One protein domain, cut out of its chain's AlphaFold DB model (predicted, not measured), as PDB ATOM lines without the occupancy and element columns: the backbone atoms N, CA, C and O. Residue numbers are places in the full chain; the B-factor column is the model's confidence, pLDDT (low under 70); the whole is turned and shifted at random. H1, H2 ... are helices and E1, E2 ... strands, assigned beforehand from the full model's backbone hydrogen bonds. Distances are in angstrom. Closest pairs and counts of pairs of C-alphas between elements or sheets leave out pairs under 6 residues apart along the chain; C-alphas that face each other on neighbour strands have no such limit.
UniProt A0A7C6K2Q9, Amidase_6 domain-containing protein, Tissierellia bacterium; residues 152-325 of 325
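This is residues 152 to 325 of the 325 residues of the protein "Amidase_6 domain-containing protein" of Tissierellia bacterium (UniProt A0A7C6K2Q9). A strongly twisted, curled sheet of five strands has one face covered by the helices H1, H2 and H4, while the short helix H7 is over the opposite face, with H5 and H6 near that end of the sheet. The unnamed link of residues 200 to 226 makes one end of the longest axis, and the turn from E3 to E4 the other. The printed part has 174 residues, with seven named helices and five named strands in the order H1 H2 H3 H4 E1 H5 H6 E2 E3 E4 H7 E5. The sheet, E1 E5 E2 E3 E4, is antiparallel throughout, and the class is mixed, helices and strands. The whole is compact, with a radius of gyration of the C-alphas of 14.9 A and spans of 43 by 32 by 29 A.

H1, residues 160 to 170, begins at C-alpha 160 (50.498, 36.681, 44.776) and is 15.3 A long. H2, residues 188 to 199, is 16.2 A long. H3 is residues 227 to 230, and H4, residues 232 to 242, is 15.2 A long. E1 is residues 245 to 249, H5 251 to 256, H6 258 to 263 and E2 271 to 275. E3, residues 281 to 291, is 26.0 A long and bends by 62 degrees at residue 288. E4 is residues 296 to 300 and H7 311 to 315. E5, residues 319 to 324, is 16.6 A long and ends at C-alpha 324 (40.024, 39.169, 43.860).

E1 and E5 have N 249 and O 320 within hydrogen-bond range at 2.8 A; E5 and E2 have N 321 and O 273 at 2.9 A. E2, E3 and E4 form a meander, each strand the antiparallel neighbour of the one before, with N 285 and O 272 at 2.8 A and N 288 and O 298 at 2.8 A. E1, H5 H6 and E2 form a split strand-helix-strand unit, two strands running the same way with E5 between them, its crossover right-handed. H1, H2 and H4 are on the same face, at heights over the sheet of 9.4, 9.0 and 8.5 A. H1 and H2, a helical hairpin, touch at a steep tilt of 44 degrees, opposite ways, with the C-alphas of Ala 163 and Cys 196 closest at 4.8 A; H2 does this with residues 195 to 199 alone. H2 touches H3, the C-alphas of Asn 191 and Arg 230 closest at 4.2 A. H7 is on the opposite face and touches H5, the C-alphas of Thr 254 and Val 315 closest at 6.2 A. H5 only grazes the sheet; H6 is on it, over none of its strands. Every O i to N i+4 pair is within hydrogen-bond range in H1, H2, H5, H6 and H7, and 6 of 7 in H4; H3 is too short for such a pair.

The C-alphas farthest apart, Asn 223 and Ser 293, are 45.7 A from each other. The printed part has no cut; the links H1 to H2 and H2 to H3 are long. Mean pLDDT of the printed part is 84.4, under 70 at residues 152 to 157, 184 to 187, 244, 278 and 305 to 307.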
ATOM      1  N   LEU A 152      35.760  32.299  51.266       31.14
ATOM      2  CA  LEU A 152      36.863  32.539  52.223       31.14
ATOM      3  C   LEU A 152      38.028  31.536  52.162       31.14
ATOM      4  O   LEU A 152      39.137  31.881  52.559       31.14
ATOM      5  N   THR A 153      37.841  30.333  51.612       28.34
ATOM      6  CA  THR A 153      38.896  29.299  51.532       28.34
ATOM      7  C   THR A 153      39.699  29.311  50.222       28.34
ATOM      8  O   THR A 153      40.819  28.805  50.191       28.34
ATOM      9  N   LYS A 154      39.203  29.932  49.138       37.19
ATOM     10  CA  LYS A 154      39.900  29.983  47.827       37.19
ATOM     11  C   LYS A 154      41.123  30.907  47.783       37.19
ATOM     12  O   LYS A 154      42.074  30.581  47.076       37.19
ATOM     13  N   ALA A 155      41.136  31.966  48.594       37.84
ATOM     14  CA  ALA A 155      42.274  32.879  48.740       37.84
ATOM     15  C   ALA A 155      43.548  32.186  49.286       37.84
ATOM     16  O   ALA A 155      44.620  32.781  49.316       37.84
ATOM     17  N   ILE A 156      43.455  30.921  49.725       40.16
ATOM     18  CA  ILE A 156      44.564  30.170  50.331       40.16
ATOM     19  C   ILE A 156      45.492  29.534  49.270       40.16
ATOM     20  O   ILE A 156      46.662  29.284  49.561       40.16
ATOM     21  N   GLU A 157      45.040  29.295  48.029       60.81
ATOM     22  CA  GLU A 157      45.889  28.676  46.985       60.81
ATOM     23  C   GLU A 157      46.628  29.681  46.089       60.81
ATOM     24  O   GLU A 157      47.620  29.312  45.448       60.81
ATOM     25  N   TYR A 158      46.176  30.936  46.029       77.25
ATOM     26  CA  TYR A 158      46.793  31.952  45.187       77.25
ATOM     27  C   TYR A 158      47.987  32.615  45.884       77.25
ATOM     28  O   TYR A 158      47.871  33.355  46.855       77.25
ATOM     29  N   ASN A 159      49.180  32.357  45.361       78.75
ATOM     30  CA  ASN A 159      50.419  32.987  45.775       78.75
ATOM     31  C   ASN A 159      50.705  34.216  44.903       78.75
ATOM     32  O   ASN A 159      51.346  34.125  43.849       78.75
ATOM     33  N   GLU A 160      50.272  35.374  45.397       77.12
ATOM     34  CA  GLU A 160      50.498  36.681  44.776       77.12
ATOM     35  C   GLU A 160      51.970  36.892  44.397       77.12
ATOM     36  O   GLU A 160      52.285  37.262  43.269       77.12
ATOM     37  N   SER A 161      52.902  36.580  45.304       74.38
ATOM     38  CA  SER A 161      54.337  36.792  45.080       74.38
ATOM     39  C   SER A 161      54.867  36.013  43.869       74.38
ATOM     40  O   SER A 161      55.667  36.541  43.094       74.38
ATOM     41  N   LYS A 162      54.403  34.774  43.656       81.38
ATOM     42  CA  LYS A 162      54.767  33.971  42.477       81.38
ATOM     43  C   LYS A 162      54.143  34.521  41.197       81.38
ATOM     44  O   LYS A 162      54.832  34.588  40.178       81.38
ATOM     45  N   ALA A 163      52.878  34.936  41.248       88.12
ATOM     46  CA  ALA A 163      52.207  35.550  40.106       88.12
ATOM     47  C   ALA A 163      52.898  36.860  39.691       88.12
ATOM     48  O   ALA A 163      53.221  37.055  38.523       88.12
ATOM     49  N   MET A 164      53.235  37.704  40.665       82.81
ATOM     50  CA  MET A 164      53.965  38.961  40.493       82.81
ATOM     51  C   MET A 164      55.383  38.753  39.945       82.81
ATOM     52  O   MET A 164      55.834  39.502  39.070       82.81
ATOM     53  N   ALA A 165      56.093  37.721  40.412       80.12
ATOM     54  CA  ALA A 165      57.403  37.351  39.879       80.12
ATOM     55  C   ALA A 165      57.308  36.897  38.413       80.12
ATOM     56  O   ALA A 165      58.131  37.292  37.584       80.12
ATOM     57  N   TYR A 166      56.282  36.110  38.077       93.75
ATOM     58  CA  TYR A 166      56.016  35.691  36.704       93.75
ATOM     59  C   TYR A 166      55.694  36.885  35.800       93.75
ATOM     60  O   TYR A 166      56.334  37.059  34.761       93.75
ATOM     61  N   ALA A 167      54.759  37.730  36.234       91.56
ATOM     62  CA  ALA A 167      54.376  38.973  35.581       91.56
ATOM     63  C   ALA A 167      55.602  39.846  35.288       91.56
ATOM     64  O   ALA A 167      55.838  40.221  34.147       91.56
ATOM     65  N   THR A 168      56.449  40.091  36.291       86.12
ATOM     66  CA  THR A 168      57.672  40.897  36.140       86.12
ATOM     67  C   THR A 168      58.663  40.278  35.152       86.12
ATOM     68  O   THR A 168      59.317  40.992  34.390       86.12
ATOM     69  N   LYS A 169      58.794  38.946  35.147       89.56
ATOM     70  CA  LYS A 169      59.703  38.240  34.237       89.56
ATOM     71  C   LYS A 169      59.268  38.376  32.779       89.56
ATOM     72  O   LYS A 169      60.131  38.551  31.913       89.56
ATOM     73  N   TRP A 170      57.965  38.280  32.527       91.88
ATOM     74  CA  TRP A 170      57.405  38.147  31.187       91.88
ATOM     75  C   TRP A 170      56.662  39.385  30.673       91.88
ATOM     76  O   TRP A 170      56.191  39.324  29.553       91.88
ATOM     77  N   ASP A 171      56.580  40.496  31.405       84.88
ATOM     78  CA  ASP A 171      55.897  41.727  30.960       84.88
ATOM     79  C   ASP A 171      56.425  42.306  29.623       84.88
ATOM     80  O   ASP A 171      57.561  42.066  29.193       84.88
ATOM     81  N   GLY A 172      55.587  43.126  28.985       78.31
ATOM     82  CA  GLY A 172      55.900  43.904  27.795       78.31
ATOM     83  C   GLY A 172      55.966  43.037  26.544       78.31
ATOM     84  O   GLY A 172      55.008  42.350  26.194       78.31
ATOM     85  N   SER A 173      57.101  43.077  25.844       80.81
ATOM     86  CA  SER A 173      57.329  42.333  24.598       80.81
ATOM     87  C   SER A 173      57.868  40.912  24.802       80.81
ATOM     88  O   SER A 173      58.099  40.200  23.826       80.81
ATOM     89  N   LYS A 174      58.108  40.480  26.045       85.81
ATOM     90  CA  LYS A 174      58.633  39.138  26.323       85.81
ATOM     91  C   LYS A 174      57.515  38.102  26.235       85.81
ATOM     92  O   LYS A 174      56.397  38.353  26.671       85.81
ATOM     93  N   ARG A 175      57.825  36.912  25.721       89.62
ATOM     94  CA  ARG A 175      56.881  35.788  25.626       89.62
ATOM     95  C   ARG A 175      57.486  34.556  26.260       89.62
ATOM     96  O   ARG A 175      58.633  34.219  25.974       89.62
ATOM     97  N   ASN A 176      56.732  33.909  27.147       93.94
ATOM     98  CA  ASN A 176      57.185  32.658  27.733       93.94
ATOM     99  C   ASN A 176      57.109  31.559  26.665       93.94
ATOM    100  O   ASN A 176      55.998  31.241  26.245       93.94
ATOM    101  N   PRO A 177      58.237  30.943  26.264       93.75
ATOM    102  CA  PRO A 177      58.247  29.947  25.200       93.75
ATOM    103  C   PRO A 177      57.414  28.704  25.521       93.75
ATOM    104  O   PRO A 177      57.059  27.998  24.589       93.75
ATOM    105  N   ASN A 178      57.062  28.454  26.790       94.69
ATOM    106  CA  ASN A 178      56.193  27.344  27.208       94.69
ATOM    107  C   ASN A 178      54.707  27.553  26.863       94.69
ATOM    108  O   ASN A 178      53.903  26.639  27.038       94.69
ATOM    109  N   TYR A 179      54.337  28.753  26.415       95.31
ATOM    110  CA  TYR A 179      52.979  29.098  26.020       95.31
ATOM    111  C   TYR A 179      52.977  29.636  24.592       95.31
ATOM    112  O   TYR A 179      53.933  30.262  24.136       95.31
ATOM    113  N   ARG A 180      51.885  29.391  23.875       92.44
ATOM    114  CA  ARG A 180      51.649  29.951  22.549       92.44
ATOM    115  C   ARG A 180      51.570  31.474  22.645       92.44
ATOM    116  O   ARG A 180      50.892  32.002  23.524       92.44
ATOM    117  N   ASP A 181      52.244  32.145  21.720       90.25
ATOM    118  CA  ASP A 181      52.152  33.591  21.527       90.25
ATOM    119  C   ASP A 181      50.931  33.921  20.659       90.25
ATOM    120  O   ASP A 181      50.788  33.400  19.548       90.25
ATOM    121  N   PHE A 182      50.040  34.766  21.181       84.88
ATOM    122  CA  PHE A 182      48.830  35.217  20.490       84.88
ATOM    123  C   PHE A 182      48.899  36.689  20.062       84.88
ATOM    124  O   PHE A 182      47.870  37.268  19.714       84.88
ATOM    125  N   SER A 183      50.078  37.320  20.084       78.69
ATOM    126  CA  SER A 183      50.234  38.764  19.832       78.69
ATOM    127  C   SER A 183      49.667  39.216  18.484       78.69
ATOM    128  O   SER A 183      49.139  40.322  18.388       78.69
ATOM    129  N   GLY A 184      49.740  38.358  17.461       66.06
ATOM    130  CA  GLY A 184      49.182  38.627  16.130       66.06
ATOM    131  C   GLY A 184      47.655  38.543  16.065       66.06
ATOM    132  O   GLY A 184      47.051  39.265  15.285       66.06
ATOM    133  N   SER A 185      47.037  37.750  16.945       61.75
ATOM    134  CA  SER A 185      45.628  37.349  16.859       61.75
ATOM    135  C   SER A 185      44.822  37.780  18.092       61.75
ATOM    136  O   SER A 185      43.929  37.070  18.534       61.75
ATOM    137  N   GLY A 186      45.151  38.914  18.721       63.25
ATOM    138  CA  GLY A 186      44.320  39.574  19.750       63.25
ATOM    139  C   GLY A 186      44.192  38.895  21.130       63.25
ATOM    140  O   GLY A 186      43.905  39.587  22.106       63.25
ATOM    141  N   GLY A 187      44.468  37.595  21.252       66.81
ATOM    142  CA  GLY A 187      44.265  36.809  22.482       66.81
ATOM    143  C   GLY A 187      45.387  36.882  23.527       66.81
ATOM    144  O   GLY A 187      45.339  36.220  24.565       66.81
ATOM    145  N   ASP A 188      46.444  37.658  23.287       87.62
ATOM    146  CA  ASP A 188      47.630  37.559  24.145       87.62
ATOM    147  C   ASP A 188      47.460  38.218  25.519       87.62
ATOM    148  O   ASP A 188      48.118  37.833  26.481       87.62
ATOM    149  N   CYS A 189      46.529  39.167  25.647       92.38
ATOM    150  CA  CYS A 189      46.242  39.809  26.925       92.38
ATOM    151  C   CYS A 189      45.712  38.810  27.969       92.38
ATOM    152  O   CYS A 189      46.321  38.644  29.025       92.38
ATOM    153  N   ALA A 190      44.639  38.078  27.659       94.00
ATOM    154  CA  ALA A 190      44.096  37.055  28.552       94.00
ATOM    155  C   ALA A 190      45.038  35.854  28.693       94.00
ATOM    156  O   ALA A 190      45.172  35.330  29.798       94.00
ATOM    157  N   ASN A 191      45.743  35.467  27.621       95.38
ATOM    158  CA  ASN A 191      46.770  34.424  27.678       95.38
ATOM    159  C   ASN A 191      47.844  34.759  28.722       95.38
ATOM    160  O   ASN A 191      48.128  33.946  29.600       95.38
ATOM    161  N   PHE A 192      48.409  35.965  28.667       96.06
ATOM    162  CA  PHE A 192      49.421  36.420  29.614       96.06
ATOM    163  C   PHE A 192      48.899  36.460  31.049       96.06
ATOM    164  O   PHE A 192      49.533  35.904  31.947       96.06
ATOM    165  N   VAL A 193      47.729  37.063  31.272       97.06
ATOM    166  CA  VAL A 193      47.145  37.132  32.616       97.06
ATOM    167  C   VAL A 193      46.861  35.727  33.146       97.06
ATOM    168  O   VAL A 193      47.225  35.426  34.281       97.06
ATOM    169  N   SER A 194      46.334  34.818  32.322       97.31
ATOM    170  CA  SER A 194      46.123  33.422  32.714       97.31
ATOM    171  C   SER A 194      47.424  32.723  33.120       97.31
ATOM    172  O   SER A 194      47.448  31.986  34.109       97.31
ATOM    173  N   GLN A 195      48.531  32.998  32.426       97.69
ATOM    174  CA  GLN A 195      49.846  32.493  32.817       97.69
ATOM    175  C   GLN A 195      50.297  33.043  34.179       97.69
ATOM    176  O   GLN A 195      50.801  32.269  34.997       97.69
ATOM    177  N   CYS A 196      50.090  34.338  34.454       97.12
ATOM    178  CA  CYS A 196      50.369  34.933  35.766       97.12
ATOM    179  C   CYS A 196      49.574  34.223  36.869       97.12
ATOM    180  O   CYS A 196      50.156  33.791  37.865       97.12
ATOM    181  N   LEU A 197      48.269  34.012  36.657       96.06
ATOM    182  CA  LEU A 197      47.403  33.339  37.629       96.06
ATOM    183  C   LEU A 197      47.814  31.879  37.847       96.06
ATOM    184  O   LEU A 197      47.862  31.397  38.980       96.06
ATOM    185  N   ARG A 198      48.183  31.175  36.771       96.44
ATOM    186  CA  ARG A 198      48.673  29.795  36.844       96.44
ATOM    187  C   ARG A 198      49.987  29.697  37.613       96.44
ATOM    188  O   ARG A 198      50.131  28.796  38.436       96.44
ATOM    189  N   ALA A 199      50.922  30.616  37.376       94.75
ATOM    190  CA  ALA A 199      52.181  30.695  38.117       94.75
ATOM    191  C   ALA A 199      51.962  31.046  39.597       94.75
ATOM    192  O   ALA A 199      52.694  30.557  40.459       94.75
ATOM    193  N   GLY A 200      50.920  31.829  39.886       87.31
ATOM    194  CA  GLY A 200      50.422  32.085  41.233       87.31
ATOM    195  C   GLY A 200      49.830  30.862  41.928       87.31
ATOM    196  O   GLY A 200      49.680  30.887  43.135       87.31
ATOM    197  N   GLY A 201      49.547  29.765  41.223       87.25
ATOM    198  CA  GLY A 201      49.029  28.533  41.829       87.25
ATOM    199  C   GLY A 201      47.590  28.199  41.451       87.25
ATOM    200  O   GLY A 201      47.117  27.119  41.803       87.25
ATOM    201  N   MET A 202      46.915  29.040  40.657       88.50
ATOM    202  CA  MET A 202      45.555  28.735  40.214       88.50
ATOM    203  C   MET A 202      45.527  27.427  39.417       88.50
ATOM    204  O   MET A 202      46.258  27.234  38.439       88.50
ATOM    205  N   LYS A 203      44.693  26.487  39.867       88.81
ATOM    206  CA  LYS A 203      44.555  25.156  39.257       88.81
ATOM    207  C   LYS A 203      43.852  25.227  37.904       88.81
ATOM    208  O   LYS A 203      43.029  26.109  37.672       88.81
ATOM    209  N   PHE A 204      44.146  24.296  37.006       92.75
ATOM    210  CA  PHE A 204      43.331  24.168  35.802       92.75
ATOM    211  C   PHE A 204      41.914  23.708  36.150       92.75
ATOM    212  O   PHE A 204      41.692  23.022  37.151       92.75
ATOM    213  N   LYS A 205      40.964  24.110  35.314       86.31
ATOM    214  CA  LYS A 205      39.599  23.601  35.294       86.31
ATOM    215  C   LYS A 205      39.380  22.959  33.937       86.31
ATOM    216  O   LYS A 205      39.428  23.637  32.917       86.31
ATOM    217  N   ASP A 206      39.207  21.649  33.930       84.56
ATOM    218  CA  ASP A 206      38.971  20.903  32.703       84.56
ATOM    219  C   ASP A 206      37.546  21.117  32.187       84.56
ATOM    220  O   ASP A 206      36.650  21.512  32.931       84.56
ATOM    221  N   GLY A 207      37.343  20.866  30.898       80.25
ATOM    222  CA  GLY A 207      36.053  21.009  30.236       80.25
ATOM    223  C   GLY A 207      36.220  21.084  28.724       80.25
ATOM    224  O   GLY A 207      37.311  20.841  28.202       80.25
ATOM    225  N   LYS A 208      35.137  21.424  28.023       77.88
ATOM    226  CA  LYS A 208      35.201  21.731  26.590       77.88
ATOM    227  C   LYS A 208      35.944  23.049  26.367       77.88
ATOM    228  O   LYS A 208      35.938  23.924  27.231       77.88
ATOM    229  N   VAL A 209      36.588  23.186  25.212       74.06
ATOM    230  CA  VAL A 209      37.482  24.318  24.925       74.06
ATOM    231  C   VAL A 209      36.745  25.661  24.877       74.06
ATOM    232  O   VAL A 209      37.298  26.697  25.226       74.06
ATOM    233  N   ASP A 210      35.490  25.651  24.461       72.88
ATOM    234  CA  ASP A 210      34.580  26.786  24.319       72.88
ATOM    235  C   ASP A 210      33.759  27.058  25.586       72.88
ATOM    236  O   ASP A 210      33.096  28.085  25.683       72.88
ATOM    237  N   ASN A 211      33.835  26.176  26.582       74.19
ATOM    238  CA  ASN A 211      33.063  26.315  27.800       74.19
ATOM    239  C   ASN A 211      33.718  27.325  28.760       74.19
ATOM    240  O   ASN A 211      34.885  27.206  29.136       74.19
ATOM    241  N   THR A 212      32.925  28.294  29.196       75.38
ATOM    242  CA  THR A 212      33.255  29.327  30.182       75.38
ATOM    243  C   THR A 212      33.636  28.767  31.573       75.38
ATOM    244  O   THR A 212      34.471  29.343  32.275       75.38
ATOM    245  N   SER A 213      33.154  27.580  31.967       75.44
ATOM    246  CA  SER A 213      33.585  26.904  33.204       75.44
ATOM    247  C   SER A 213      34.974  26.261  33.101       75.44
ATOM    248  O   SER A 213      35.595  25.966  34.127       75.44
ATOM    249  N   ALA A 214      35.471  26.019  31.884       80.44
ATOM    250  CA  ALA A 214      36.813  25.496  31.661       80.44
ATOM    251  C   ALA A 214      37.844  26.619  31.792       80.44
ATOM    252  O   ALA A 214      37.544  27.771  31.518       80.44
ATOM    253  N   TRP A 215      39.070  26.296  32.190       94.50
ATOM    254  CA  TRP A 215      40.235  27.183  32.150       94.50
ATOM    255  C   TRP A 215      41.506  26.344  32.206       94.50
ATOM    256  O   TRP A 215      41.896  25.849  33.268       94.50
ATOM    257  N   TYR A 216      42.127  26.122  31.051       96.12
ATOM    258  CA  TYR A 216      43.293  25.259  30.931       96.12
ATOM    259  C   TYR A 216      44.178  25.619  29.738       96.12
ATOM    260  O   TYR A 216      43.722  26.123  28.712       96.12
ATOM    261  N   TYR A 217      45.447  25.237  29.857       97.19
ATOM    262  CA  TYR A 217      46.410  25.199  28.766       97.19
ATOM    263  C   TYR A 217      47.090  23.827  28.783       97.19
ATOM    264  O   TYR A 217      47.836  23.517  29.713       97.19
ATOM    265  N   LYS A 218      46.797  22.982  27.788       95.81
ATOM    266  CA  LYS A 218      47.269  21.583  27.715       95.81
ATOM    267  C   LYS A 218      48.169  21.296  26.512       95.81
ATOM    268  O   LYS A 218      48.680  20.188  26.386       95.81
ATOM    269  N   GLY A 219      48.358  22.266  25.624       93.25
ATOM    270  CA  GLY A 219      49.146  22.125  24.401       93.25
ATOM    271  C   GLY A 219      49.120  23.406  23.573       93.25
ATOM    272  O   GLY A 219      48.543  24.399  23.999       93.25
ATOM    273  N   TYR A 220      49.746  23.389  22.395       90.88
ATOM    274  CA  TYR A 220      49.863  24.569  21.517       90.88
ATOM    275  C   TYR A 220      48.740  24.687  20.482       90.88
ATOM    276  O   TYR A 220      48.628  25.716  19.808       90.88
ATOM    277  N   ASN A 221      47.923  23.647  20.325       88.12
ATOM    278  CA  ASN A 221      46.787  23.675  19.412       88.12
ATOM    279  C   ASN A 221      45.591  24.360  20.076       88.12
ATOM    280  O   ASN A 221      45.376  24.219  21.279       88.12
ATOM    281  N   LEU A 222      44.784  25.085  19.296       85.00
ATOM    282  CA  LEU A 222      43.664  25.866  19.836       85.00
ATOM    283  C   LEU A 222      42.622  25.005  20.559       85.00
ATOM    284  O   LEU A 222      42.056  25.464  21.540       85.00
ATOM    285  N   ASN A 223      42.415  23.755  20.135       84.94
ATOM    286  CA  ASN A 223      41.526  22.797  20.804       84.94
ATOM    287  C   ASN A 223      42.072  22.277  22.155       84.94
ATOM    288  O   ASN A 223      41.340  21.657  22.926       84.94
ATOM    289  N   GLN A 224      43.341  22.547  22.471       92.12
ATOM    290  CA  GLN A 224      44.008  22.201  23.732       92.12
ATOM    291  C   GLN A 224      44.177  23.410  24.666       92.12
ATOM    292  O   GLN A 224      44.789  23.280  25.731       92.12
ATOM    293  N   ILE A 225      43.635  24.574  24.298       94.38
ATOM    294  CA  ILE A 225      43.722  25.819  25.066       94.38
ATOM    295  C   ILE A 225      42.315  26.385  25.196       94.38
ATOM    296  O   ILE A 225      41.749  26.842  24.201       94.38
ATOM    297  N   SER A 226      41.756  26.369  26.408       91.38
ATOM    298  CA  SER A 226      40.401  26.879  26.620       91.38
ATOM    299  C   SER A 226      40.285  28.330  26.157       91.38
ATOM    300  O   SER A 226      41.190  29.147  26.320       91.38
ATOM    301  N   SER A 227      39.142  28.679  25.590       86.19
ATOM    302  CA  SER A 227      38.812  30.034  25.167       86.19
ATOM    303  C   SER A 227      38.936  31.024  26.326       86.19
ATOM    304  O   SER A 227      39.486  32.102  26.151       86.19
ATOM    305  N   THR A 228      38.570  30.620  27.539       89.31
ATOM    306  CA  THR A 228      38.731  31.372  28.794       89.31
ATOM    307  C   THR A 228      40.179  31.625  29.212       89.31
ATOM    308  O   THR A 228      40.438  32.522  30.011       89.31
ATOM    309  N   TRP A 229      41.136  30.844  28.699       96.06
ATOM    310  CA  TRP A 229      42.561  31.057  28.945       96.06
ATOM    311  C   TRP A 229      43.105  32.188  28.069       96.06
ATOM    312  O   TRP A 229      43.992  32.920  28.498       96.06
ATOM    313  N   ARG A 230      42.586  32.337  26.843       92.81
ATOM    314  CA  ARG A 230      43.174  33.185  25.788       92.81
ATOM    315  C   ARG A 230      42.280  34.316  25.267       92.81
ATOM    316  O   ARG A 230      42.789  35.236  24.656       92.81
ATOM    317  N   GLY A 231      40.968  34.283  25.463       89.50
ATOM    318  CA  GLY A 231      40.043  35.316  24.985       89.50
ATOM    319  C   GLY A 231      39.651  36.261  26.113       89.50
ATOM    320  O   GLY A 231      39.233  35.793  27.167       89.50
ATOM    321  N   ALA A 232      39.745  37.580  25.911       89.38
ATOM    322  CA  ALA A 232      39.466  38.562  26.967       89.38
ATOM    323  C   ALA A 232      38.039  38.445  27.528       89.38
ATOM    324  O   ALA A 232      37.848  38.435  28.744       89.38
ATOM    325  N   ASN A 233      37.043  38.289  26.652       88.25
ATOM    326  CA  ASN A 233      35.653  38.138  27.077       88.25
ATOM    327  C   ASN A 233      35.392  36.808  27.789       88.25
ATOM    328  O   ASN A 233      34.760  36.777  28.839       88.25
ATOM    329  N   MET A 234      35.944  35.716  27.260       83.88
ATOM    330  CA  MET A 234      35.806  34.388  27.866       83.88
ATOM    331  C   MET A 234      36.536  34.303  29.211       83.88
ATOM    332  O   MET A 234      36.056  33.660  30.139       83.88
ATOM    333  N   PHE A 235      37.677  34.984  29.344       93.56
ATOM    334  CA  PHE A 235      38.376  35.141  30.616       93.56
ATOM    335  C   PHE A 235      37.471  35.825  31.637       93.56
ATOM    336  O   PHE A 235      37.327  35.318  32.748       93.56
ATOM    337  N   ARG A 236      36.821  36.936  31.256       91.06
ATOM    338  CA  ARG A 236      35.863  37.610  32.138       91.06
ATOM    339  C   ARG A 236      34.779  36.649  32.602       91.06
ATOM    340  O   ARG A 236      34.574  36.541  33.805       91.06
ATOM    341  N   TRP A 237      34.157  35.917  31.679       81.44
ATOM    342  CA  TRP A 237      33.103  34.964  32.020       81.44
ATOM    343  C   TRP A 237      33.544  33.917  33.041       81.44
ATOM    344  O   TRP A 237      32.890  33.733  34.067       81.44
ATOM    345  N   HIS A 238      34.714  33.320  32.825       83.75
ATOM    346  CA  HIS A 238      35.276  32.343  33.747       83.75
ATOM    347  C   HIS A 238      35.557  32.922  35.138       83.75
ATOM    348  O   HIS A 238      35.214  32.338  36.169       83.75
ATOM    349  N   TRP A 239      36.227  34.072  35.189       87.44
ATOM    350  CA  TRP A 239      36.697  34.643  36.449       87.44
ATOM    351  C   TRP A 239      35.597  35.349  37.233       87.44
ATOM    352  O   TRP A 239      35.685  35.416  38.456       87.44
ATOM    353  N   GLN A 240      34.519  35.750  36.566       80.25
ATOM    354  CA  GLN A 240      33.307  36.281  37.179       80.25
ATOM    355  C   GLN A 240      32.563  35.263  38.055       80.25
ATOM    356  O   GLN A 240      31.866  35.661  38.981       80.25
ATOM    357  N   VAL A 241      32.737  33.961  37.819       72.94
ATOM    358  CA  VAL A 241      32.183  32.908  38.693       72.94
ATOM    359  C   VAL A 241      33.239  32.261  39.588       72.94
ATOM    360  O   VAL A 241      32.919  31.619  40.589       72.94
ATOM    361  N   ARG A 242      34.520  32.378  39.221       79.19
ATOM    362  CA  ARG A 242      35.598  31.651  39.893       79.19
ATOM    363  C   ARG A 242      36.308  32.446  40.982       79.19
ATOM    364  O   ARG A 242      36.734  31.806  41.954       79.19
ATOM    365  N   ALA A 243      36.492  33.750  40.779       78.88
ATOM    366  CA  ALA A 243      37.182  34.627  41.721       78.88
ATOM    367  C   ALA A 243      36.474  34.625  43.084       78.88
ATOM    368  O   ALA A 243      35.266  34.403  43.156       78.88
ATOM    369  N   GLY A 244      37.220  34.847  44.169       64.75
ATOM    370  CA  GLY A 244      36.645  34.891  45.518       64.75
ATOM    371  C   GLY A 244      35.685  36.067  45.700       64.75
ATOM    372  O   GLY A 244      34.688  35.960  46.412       64.75
ATOM    373  N   LYS A 245      35.965  37.173  45.004       76.50
ATOM    374  CA  LYS A 245      35.091  38.339  44.884       76.50
ATOM    375  C   LYS A 245      35.329  39.013  43.531       76.50
ATOM    376  O   LYS A 245      36.423  38.919  42.973       76.50
ATOM    377  N   ILE A 246      34.334  39.754  43.047       80.56
ATOM    378  CA  ILE A 246      34.473  40.662  41.906       80.56
ATOM    379  C   ILE A 246      33.969  42.055  42.290       80.56
ATOM    380  O   ILE A 246      33.001  42.180  43.037       80.56
ATOM    381  N   THR A 247      34.617  43.097  41.770       81.31
ATOM    382  CA  THR A 247      34.068  44.460  41.769       81.31
ATOM    383  C   THR A 247      33.926  44.943  40.331       81.31
ATOM    384  O   THR A 247      34.920  45.027  39.613       81.31
ATOM    385  N   ASP A 248      32.713  45.312  39.932       85.69
ATOM    386  CA  ASP A 248      32.441  46.106  38.735       85.69
ATOM    387  C   ASP A 248      32.571  47.588  39.097       85.69
ATOM    388  O   ASP A 248      31.971  48.067  40.060       85.69
ATOM    389  N   VAL A 249      33.396  48.312  38.351       86.06
ATOM    390  CA  VAL A 249      33.628  49.739  38.549       86.06
ATOM    391  C   VAL A 249      33.252  50.459  37.271       86.06
ATOM    392  O   VAL A 249      33.846  50.233  36.217       86.06
ATOM    393  N   SER A 250      32.288  51.371  37.366       85.44
ATOM    394  CA  SER A 250      31.826  52.156  36.223       85.44
ATOM    395  C   SER A 250      32.923  53.066  35.657       85.44
ATOM    396  O   SER A 250      33.815  53.535  36.368       85.44
ATOM    397  N   ALA A 251      32.792  53.414  34.375       85.88
ATOM    398  CA  ALA A 251      33.656  54.389  33.706       85.88
ATOM    399  C   ALA A 251      33.703  55.754  34.424       85.88
ATOM    400  O   ALA A 251      34.741  56.420  34.464       85.88
ATOM    401  N   SER A 252      32.583  56.178  35.018       83.69
ATOM    402  CA  SER A 252      32.528  57.420  35.794       83.69
ATOM    403  C   SER A 252      33.360  57.314  37.073       83.69
ATOM    404  O   SER A 252      34.155  58.209  37.370       83.69
ATOM    405  N   GLN A 253      33.246  56.200  37.804       91.06
ATOM    406  CA  GLN A 253      34.012  55.958  39.025       91.06
ATOM    407  C   GLN A 253      35.516  55.827  38.742       91.06
ATOM    408  O   GLN A 253      36.312  56.420  39.472       91.06
ATOM    409  N   THR A 254      35.931  55.135  37.673       93.56
ATOM    410  CA  THR A 254      37.357  55.044  37.302       93.56
ATOM    411  C   THR A 254      37.953  56.397  36.913       93.56
ATOM    412  O   THR A 254      39.127  56.645  37.185       93.56
ATOM    413  N   LYS A 255      37.151  57.304  36.337       92.50
ATOM    414  CA  LYS A 255      37.569  58.669  35.974       92.50
ATOM    415  C   LYS A 255      37.607  59.630  37.166       92.50
ATOM    416  O   LYS A 255      38.578  60.363  37.337       92.50
ATOM    417  N   SER A 256      36.540  59.660  37.963       90.31
ATOM    418  CA  SER A 256      36.292  60.716  38.959       90.31
ATOM    419  C   SER A 256      36.597  60.304  40.401       90.31
ATOM    420  O   SER A 256      36.883  61.162  41.230       90.31
ATOM    421  N   ASN A 257      36.594  59.003  40.704       92.94
ATOM    422  CA  ASN A 257      36.721  58.479  42.065       92.94
ATOM    423  C   ASN A 257      37.674  57.273  42.155       92.94
ATOM    424  O   ASN A 257      37.475  56.358  42.956       92.94
ATOM    425  N   PHE A 258      38.731  57.269  41.334       94.25
ATOM    426  CA  PHE A 258      39.666  56.144  41.220       94.25
ATOM    427  C   PHE A 258      40.189  55.648  42.575       94.25
ATOM    428  O   PHE A 258      40.292  54.443  42.786       94.25
ATOM    429  N   LYS A 259      40.499  56.561  43.509       85.12
ATOM    430  CA  LYS A 259      41.061  56.175  44.808       85.12
ATOM    431  C   LYS A 259      40.111  55.236  45.570       85.12
ATOM    432  O   LYS A 259      40.492  54.117  45.892       85.12
ATOM    433  N   LYS A 260      38.871  55.671  45.804       77.06
ATOM    434  CA  LYS A 260      37.879  54.898  46.566       77.06
ATOM    435  C   LYS A 260      37.343  53.704  45.772       77.06
ATOM    436  O   LYS A 260      37.067  52.654  46.343       77.06
ATOM    437  N   ALA A 261      37.156  53.877  44.464       80.50
ATOM    438  CA  ALA A 261      36.512  52.877  43.621       80.50
ATOM    439  C   ALA A 261      37.458  51.747  43.185       80.50
ATOM    440  O   ALA A 261      37.010  50.616  43.036       80.50
ATOM    441  N   VAL A 262      38.750  52.044  43.007       87.00
ATOM    442  CA  VAL A 262      39.753  51.096  42.501       87.00
ATOM    443  C   VAL A 262      40.900  50.943  43.494       87.00
ATOM    444  O   VAL A 262      41.111  49.847  44.002       87.00
ATOM    445  N   TYR A 263      41.630  52.017  43.813       83.50
ATOM    446  CA  TYR A 263      42.902  51.913  44.541       83.50
ATOM    447  C   TYR A 263      42.785  51.261  45.928       83.50
ATOM    448  O   TYR A 263      43.591  50.396  46.275       83.50
ATOM    449  N   ASP A 264      41.781  51.673  46.705       75.06
ATOM    450  CA  ASP A 264      41.546  51.203  48.075       75.06
ATOM    451  C   ASP A 264      40.993  49.765  48.115       75.06
ATOM    452  O   ASP A 264      41.064  49.115  49.154       75.06
ATOM    453  N   LYS A 265      40.448  49.265  46.994       79.19
ATOM    454  CA  LYS A 265      39.818  47.938  46.898       79.19
ATOM    455  C   LYS A 265      40.689  46.902  46.191       79.19
ATOM    456  O   LYS A 265      40.527  45.727  46.464       79.19
ATOM    457  N   THR A 266      41.545  47.326  45.265       81.94
ATOM    458  CA  THR A 266      42.393  46.460  44.423       81.94
ATOM    459  C   THR A 266      43.639  46.035  45.183       81.94
ATOM    460  O   THR A 266      44.191  46.848  45.924       81.94
ATOM    461  N   TYR A 267      44.129  44.821  44.959       80.06
ATOM    462  CA  TYR A 267      45.407  44.317  45.450       80.06
ATOM    463  C   TYR A 267      46.394  44.100  44.302       80.06
ATOM    464  O   TYR A 267      46.038  44.008  43.127       80.06
ATOM    465  N   GLN A 268      47.680  44.073  44.645       84.00
ATOM    466  CA  GLN A 268      48.684  43.619  43.694       84.00
ATOM    467  C   GLN A 268      48.395  42.157  43.354       84.00
ATOM    468  O   GLN A 268      47.932  41.412  44.209       84.00
ATOM    469  N   GLY A 269      48.641  41.754  42.114       83.25
ATOM    470  CA  GLY A 269      48.335  40.403  41.673       83.25
ATOM    471  C   GLY A 269      46.881  40.161  41.265       83.25
ATOM    472  O   GLY A 269      46.585  39.067  40.788       83.25
ATOM    473  N   ASP A 270      45.992  41.148  41.391       90.62
ATOM    474  CA  ASP A 270      44.633  41.040  40.861       90.62
ATOM    475  C   ASP A 270      44.640  41.088  39.328       90.62
ATOM    476  O   ASP A 270      45.440  41.785  38.693       90.62
ATOM    477  N   ALA A 271      43.699  40.375  38.715       96.06
ATOM    478  CA  ALA A 271      43.385  40.541  37.303       96.06
ATOM    479  C   ALA A 271      42.278  41.593  37.139       96.06
ATOM    480  O   ALA A 271      41.376  41.699  37.972       96.06
ATOM    481  N   ILE A 272      42.320  42.351  36.042       96.69
ATOM    482  CA  ILE A 272      41.279  43.318  35.693       96.69
ATOM    483  C   ILE A 272      40.877  43.130  34.235       96.69
ATOM    484  O   ILE A 272      41.721  43.212  33.343       96.69
ATOM    485  N   SER A 273      39.584  42.946  33.973       96.38
ATOM    486  CA  SER A 273      39.041  43.032  32.614       96.38
ATOM    487  C   SER A 273      38.533  44.438  32.338       96.38
ATOM    488  O   SER A 273      37.746  44.985  33.107       96.38
ATOM    489  N   LEU A 274      38.954  45.007  31.213       94.62
ATOM    490  CA  LEU A 274      38.416  46.253  30.687       94.62
ATOM    491  C   LEU A 274      37.279  45.909  29.741       94.62
ATOM    492  O   LEU A 274      37.458  45.137  28.793       94.62
ATOM    493  N   VAL A 275      36.120  46.495  30.010       86.81
ATOM    494  CA  VAL A 275      34.899  46.219  29.263       86.81
ATOM    495  C   VAL A 275      34.407  47.462  28.543       86.81
ATOM    496  O   VAL A 275      34.692  48.597  28.929       86.81
ATOM    497  N   ASN A 276      33.671  47.239  27.464       80.38
ATOM    498  CA  ASN A 276      32.901  48.296  26.821       80.38
ATOM    499  C   ASN A 276      31.624  48.621  27.626       80.38
ATOM    500  O   ASN A 276      31.373  48.062  28.698       80.38
ATOM    501  N   SER A 277      30.805  49.532  27.100       72.81
ATOM    502  CA  SER A 277      29.511  49.920  27.680       72.81
ATOM    503  C   SER A 277      28.588  48.730  27.951       72.81
ATOM    504  O   SER A 277      27.898  48.734  28.967       72.81
ATOM    505  N   LYS A 278      28.638  47.686  27.115       63.66
ATOM    506  CA  LYS A 278      27.820  46.469  27.243       63.66
ATOM    507  C   LYS A 278      28.447  45.365  28.093       63.66
ATOM    508  O   LYS A 278      27.958  44.245  28.131       63.66
ATOM    509  N   GLY A 279      29.537  45.655  28.801       72.56
ATOM    510  CA  GLY A 279      30.153  44.688  29.709       72.56
ATOM    511  C   GLY A 279      30.980  43.598  29.019       72.56
ATOM    512  O   GLY A 279      31.498  42.722  29.707       72.56
ATOM    513  N   VAL A 280      31.168  43.668  27.698       77.31
ATOM    514  CA  VAL A 280      32.014  42.724  26.962       77.31
ATOM    515  C   VAL A 280      33.476  43.124  27.100       77.31
ATOM    516  O   VAL A 280      33.860  44.260  26.797       77.31
ATOM    517  N   ALA A 281      34.299  42.191  27.584       87.12
ATOM    518  CA  ALA A 281      35.711  42.452  27.813       87.12
ATOM    519  C   ALA A 281      36.495  42.373  26.507       87.12
ATOM    520  O   ALA A 281      36.479  41.360  25.810       87.12
ATOM    521  N   TYR A 282      37.215  43.449  26.204       83.94
ATOM    522  CA  TYR A 282      38.094  43.542  25.037       83.94
ATOM    523  C   TYR A 282      39.574  43.516  25.431       83.94
ATOM    524  O   TYR A 282      40.449  43.423  24.573       83.94
ATOM    525  N   HIS A 283      39.875  43.629  26.726       92.50
ATOM    526  CA  HIS A 283      41.236  43.568  27.229       92.50
ATOM    527  C   HIS A 283      41.270  43.049  28.666       92.50
ATOM    528  O   HIS A 283      40.323  43.241  29.427       92.50
ATOM    529  N   THR A 284      42.368  42.396  29.039       94.38
ATOM    530  CA  THR A 284      42.621  41.942  30.411       94.38
ATOM    531  C   THR A 284      44.044  42.318  30.803       94.38
ATOM    532  O   THR A 284      44.981  42.058  30.049       94.38
ATOM    533  N   ILE A 285      44.193  42.940  31.970       95.44
ATOM    534  CA  ILE A 285      45.471  43.382  32.538       95.44
ATOM    535  C   ILE A 285      45.689  42.754  33.910       95.44
ATOM    536  O   ILE A 285      44.749  42.281  34.549       95.44
ATOM    537  N   PHE A 286      46.933  42.777  34.373       95.62
ATOM    538  CA  PHE A 286      47.307  42.277  35.691       95.62
ATOM    539  C   PHE A 286      47.903  43.406  36.531       95.62
ATOM    540  O   PHE A 286      48.788  44.139  36.074       95.62
ATOM    541  N   VAL A 287      47.393  43.581  37.745       94.00
ATOM    542  CA  VAL A 287      47.804  44.645  38.661       94.00
ATOM    543  C   VAL A 287      49.177  44.311  39.216       94.00
ATOM    544  O   VAL A 287      49.407  43.230  39.747       94.00
ATOM    545  N   ASN A 288      50.103  45.254  39.088       88.50
ATOM    546  CA  ASN A 288      51.486  45.087  39.500       88.50
ATOM    547  C   ASN A 288      51.756  45.927  40.759       88.50
ATOM    548  O   ASN A 288      51.052  45.781  41.750       88.50
ATOM    549  N   LYS A 289      52.782  46.781  40.784       83.31
ATOM    550  CA  LYS A 289      53.270  47.411  42.019       83.31
ATOM    551  C   LYS A 289      52.352  48.531  42.488       83.31
ATOM    552  O   LYS A 289      52.025  49.430  41.716       83.31
ATOM    553  N   ARG A 290      52.027  48.550  43.782       81.25
ATOM    554  CA  ARG A 290      51.309  49.660  44.415       81.25
ATOM    555  C   ARG A 290      52.234  50.863  44.621       81.25
ATOM    556  O   ARG A 290      53.346  50.729  45.122       81.25
ATOM    557  N   ASN A 291      51.740  52.055  44.299       81.88
ATOM    558  CA  ASN A 291      52.364  53.340  44.604       81.88
ATOM    559  C   ASN A 291      51.480  54.125  45.584       81.88
ATOM    560  O   ASN A 291      50.452  54.693  45.210       81.88
ATOM    561  N   THR A 292      51.874  54.155  46.856       74.94
ATOM    562  CA  THR A 292      51.132  54.832  47.933       74.94
ATOM    563  C   THR A 292      51.170  56.348  47.821       74.94
ATOM    564  O   THR A 292      50.134  56.991  47.974       74.94
ATOM    565  N   SER A 293      52.311  56.926  47.444       76.88
ATOM    566  CA  SER A 293      52.462  58.376  47.282       76.88
ATOM    567  C   SER A 293      51.560  58.956  46.189       76.88
ATOM    568  O   SER A 293      51.138  60.103  46.291       76.88
ATOM    569  N   LYS A 294      51.252  58.177  45.143       86.62
ATOM    570  CA  LYS A 294      50.380  58.598  44.031       86.62
ATOM    571  C   LYS A 294      48.948  58.070  44.125       86.62
ATOM    572  O   LYS A 294      48.121  58.459  43.303       86.62
ATOM    573  N   SER A 295      48.653  57.204  45.100       86.56
ATOM    574  CA  SER A 295      47.400  56.435  45.151       86.56
ATOM    575  C   SER A 295      47.088  55.763  43.804       86.56
ATOM    576  O   SER A 295      46.007  55.933  43.239       86.56
ATOM    577  N   ASP A 296      48.079  55.051  43.261       93.19
ATOM    578  CA  ASP A 296      48.022  54.396  41.949       93.19
ATOM    579  C   ASP A 296      48.747  53.040  41.978       93.19
ATOM    580  O   ASP A 296      49.420  52.703  42.954       93.19
ATOM    581  N   PHE A 297      48.646  52.273  40.901       91.06
ATOM    582  CA  PHE A 297      49.421  51.061  40.660       91.06
ATOM    583  C   PHE A 297      50.158  51.144  39.327       91.06
ATOM    584  O   PHE A 297      49.702  51.814  38.405       91.06
ATOM    585  N   SER A 298      51.250  50.400  39.182       92.69
ATOM    586  CA  SER A 298      51.622  49.893  37.865       92.69
ATOM    587  C   SER A 298      50.761  48.674  37.513       92.69
ATOM    588  O   SER A 298      50.215  48.005  38.388       92.69
ATOM    589  N   TYR A 299      50.642  48.363  36.232       94.00
ATOM    590  CA  TYR A 299      50.002  47.148  35.724       94.00
ATOM    591  C   TYR A 299      50.928  46.493  34.700       94.00
ATOM    592  O   TYR A 299      51.971  47.050  34.384       94.00
ATOM    593  N   VAL A 300      50.599  45.304  34.212       91.75
ATOM    594  CA  VAL A 300      51.341  44.629  33.139       91.75
ATOM    595  C   VAL A 300      50.372  44.005  32.139       91.75
ATOM    596  O   VAL A 300      49.272  43.585  32.515       91.75
ATOM    597  N   ALA A 301      50.778  43.956  30.870       90.56
ATOM    598  CA  ALA A 301      49.983  43.413  29.769       90.56
ATOM    599  C   ALA A 301      50.857  43.127  28.533       90.56
ATOM    600  O   ALA A 301      51.851  43.806  28.289       90.56
ATOM    601  N   HIS A 302      50.465  42.147  27.711       86.62
ATOM    602  CA  HIS A 302      51.146  41.832  26.442       86.62
ATOM    603  C   HIS A 302      50.601  42.582  25.222       86.62
ATOM    604  O   HIS A 302      51.287  42.644  24.201       86.62
ATOM    605  N   SER A 303      49.406  43.173  25.315       78.38
ATOM    606  CA  SER A 303      48.724  43.847  24.192       78.38
ATOM    607  C   SER A 303      48.546  45.360  24.380       78.38
ATOM    608  O   SER A 303      47.744  45.965  23.671       78.38
ATOM    609  N   ASP A 304      49.301  45.974  25.296       81.81
ATOM    610  CA  ASP A 304      49.357  47.428  25.475       81.81
ATOM    611  C   ASP A 304      50.699  47.981  24.968       81.81
ATOM    612  O   ASP A 304      51.773  47.438  25.224       81.81
ATOM    613  N   SER A 305      50.644  49.076  24.203       58.69
ATOM    614  CA  SER A 305      51.798  49.559  23.438       58.69
ATOM    615  C   SER A 305      52.696  50.573  24.157       58.69
ATOM    616  O   SER A 305      53.696  50.949  23.548       58.69
ATOM    617  N   LYS A 306      52.369  51.057  25.378       62.19
ATOM    618  CA  LYS A 306      53.248  51.892  26.246       62.19
ATOM    619  C   LYS A 306      52.611  52.312  27.591       62.19
ATOM    620  O   LYS A 306      51.420  52.577  27.676       62.19
ATOM    621  N   ASN A 307      53.492  52.513  28.582       60.72
ATOM    622  CA  ASN A 307      53.307  53.049  29.944       60.72
ATOM    623  C   ASN A 307      52.435  52.225  30.912       60.72
ATOM    624  O   ASN A 307      51.333  52.600  31.302       60.72
ATOM    625  N   HIS A 308      53.045  51.149  31.392       81.69
ATOM    626  CA  HIS A 308      52.560  50.258  32.442       81.69
ATOM    627  C   HIS A 308      52.645  50.857  33.859       81.69
ATOM    628  O   HIS A 308      52.298  50.199  34.831       81.69
ATOM    629  N   ASN A 309      53.094  52.108  34.021       83.88
ATOM    630  CA  ASN A 309      53.353  52.694  35.344       83.88
ATOM    631  C   ASN A 309      52.120  53.301  36.030       83.88
ATOM    632  O   ASN A 309      52.242  53.737  37.173       83.88
ATOM    633  N   SER A 310      50.979  53.393  35.337       93.19
ATOM    634  CA  SER A 310      49.762  54.011  35.876       93.19
ATOM    635  C   SER A 310      48.508  53.255  35.453       93.19
ATOM    636  O   SER A 310      48.011  53.409  34.335       93.19
ATOM    637  N   LEU A 311      47.976  52.461  36.379       94.88
ATOM    638  CA  LEU A 311      46.678  51.814  36.267       94.88
ATOM    639  C   LEU A 311      45.580  52.876  36.198       94.88
ATOM    640  O   LEU A 311      44.713  52.787  35.335       94.88
ATOM    641  N   LYS A 312      45.663  53.923  37.031       95.69
ATOM    642  CA  LYS A 312      44.740  55.066  37.012       95.69
ATOM    643  C   LYS A 312      44.623  55.683  35.629       95.69
ATOM    644  O   LYS A 312      43.514  55.877  35.143       95.69
ATOM    645  N   GLY A 313      45.753  55.973  34.986       94.31
ATOM    646  CA  GLY A 313      45.764  56.505  33.625       94.31
ATOM    647  C   GLY A 313      45.156  55.527  32.622       94.31
ATOM    648  O   GLY A 313      44.409  55.945  31.742       94.31
ATOM    649  N   ARG A 314      45.428  54.227  32.785       93.50
ATOM    650  CA  ARG A 314      44.975  53.185  31.863       93.50
ATOM    651  C   ARG A 314      43.472  52.922  31.897       93.50
ATOM    652  O   ARG A 314      42.903  52.643  30.843       93.50
ATOM    653  N   VAL A 315      42.857  52.960  33.081       94.81
ATOM    654  CA  VAL A 315      41.435  52.615  33.275       94.81
ATOM    655  C   VAL A 315      40.519  53.834  33.376       94.81
ATOM    656  O   VAL A 315      39.305  53.670  33.442       94.81
ATOM    657  N   SER A 316      41.066  55.053  33.402       94.75
ATOM    658  CA  SER A 316      40.278  56.285  33.509       94.75
ATOM    659  C   SER A 316      39.229  56.378  32.398       94.75
ATOM    660  O   SER A 316      39.566  56.398  31.215       94.75
ATOM    661  N   GLY A 317      37.949  56.453  32.777       90.56
ATOM    662  CA  GLY A 317      36.843  56.534  31.821       90.56
ATOM    663  C   GLY A 317      36.454  55.195  31.194       90.56
ATOM    664  O   GLY A 317      35.696  55.183  30.230       90.56
ATOM    665  N   ILE A 318      36.950  54.077  31.727       92.31
ATOM    666  CA  ILE A 318      36.657  52.719  31.259       92.31
ATOM    667  C   ILE A 318      35.959  51.958  32.387       92.31
ATOM    668  O   ILE A 318      36.365  52.072  33.545       92.31
ATOM    669  N   ARG A 319      34.904  51.200  32.063       92.56
ATOM    670  CA  ARG A 319      34.279  50.274  33.016       92.56
ATOM    671  C   ARG A 319      35.160  49.034  33.149       92.56
ATOM    672  O   ARG A 319      35.661  48.521  32.147       92.56
ATOM    673  N   ILE A 320      35.376  48.570  34.372       95.56
ATOM    674  CA  ILE A 320      36.298  47.467  34.653       95.56
ATOM    675  C   ILE A 320      35.697  46.455  35.622       95.56
ATOM    676  O   ILE A 320      34.911  46.822  36.486       95.56
ATOM    677  N   TYR A 321      36.134  45.205  35.508       93.31
ATOM    678  CA  TYR A 321      35.897  44.158  36.500       93.31
ATOM    679  C   TYR A 321      37.218  43.804  37.162       93.31
ATOM    680  O   TYR A 321      38.156  43.419  36.467       93.31
ATOM    681  N   ILE A 322      37.289  43.945  38.482       91.38
ATOM    682  CA  ILE A 322      38.438  43.562  39.307       91.38
ATOM    683  C   ILE A 322      38.133  42.194  39.911       91.38
ATOM    684  O   ILE A 322      37.099  42.046  40.563       91.38
ATOM    685  N   TYR A 323      39.014  41.215  39.705       89.75
ATOM    686  CA  TYR A 323      38.881  39.867  40.259       89.75
ATOM    687  C   TYR A 323      39.823  39.705  41.454       89.75
ATOM    688  O   TYR A 323      41.039  39.775  41.276       89.75
ATOM    689  N   TYR A 324      39.264  39.455  42.638       78.31
ATOM    690  CA  TYR A 324      40.024  39.169  43.860       78.31
ATOM    691  C   TYR A 324      40.191  37.655  43.993       78.31
ATOM    692  O   TYR A 324      39.191  36.923  44.021       78.31
ATOM    693  N   LEU A 325      41.441  37.188  44.006       71.69
ATOM    694  CA  LEU A 325      41.804  35.785  43.781       71.69
ATOM    695  C   LEU A 325      42.182  35.016  45.044       71.69
ATOM    696  O   LEU A 325      42.847  35.603  45.923       71.69
TER     697      LEU A 325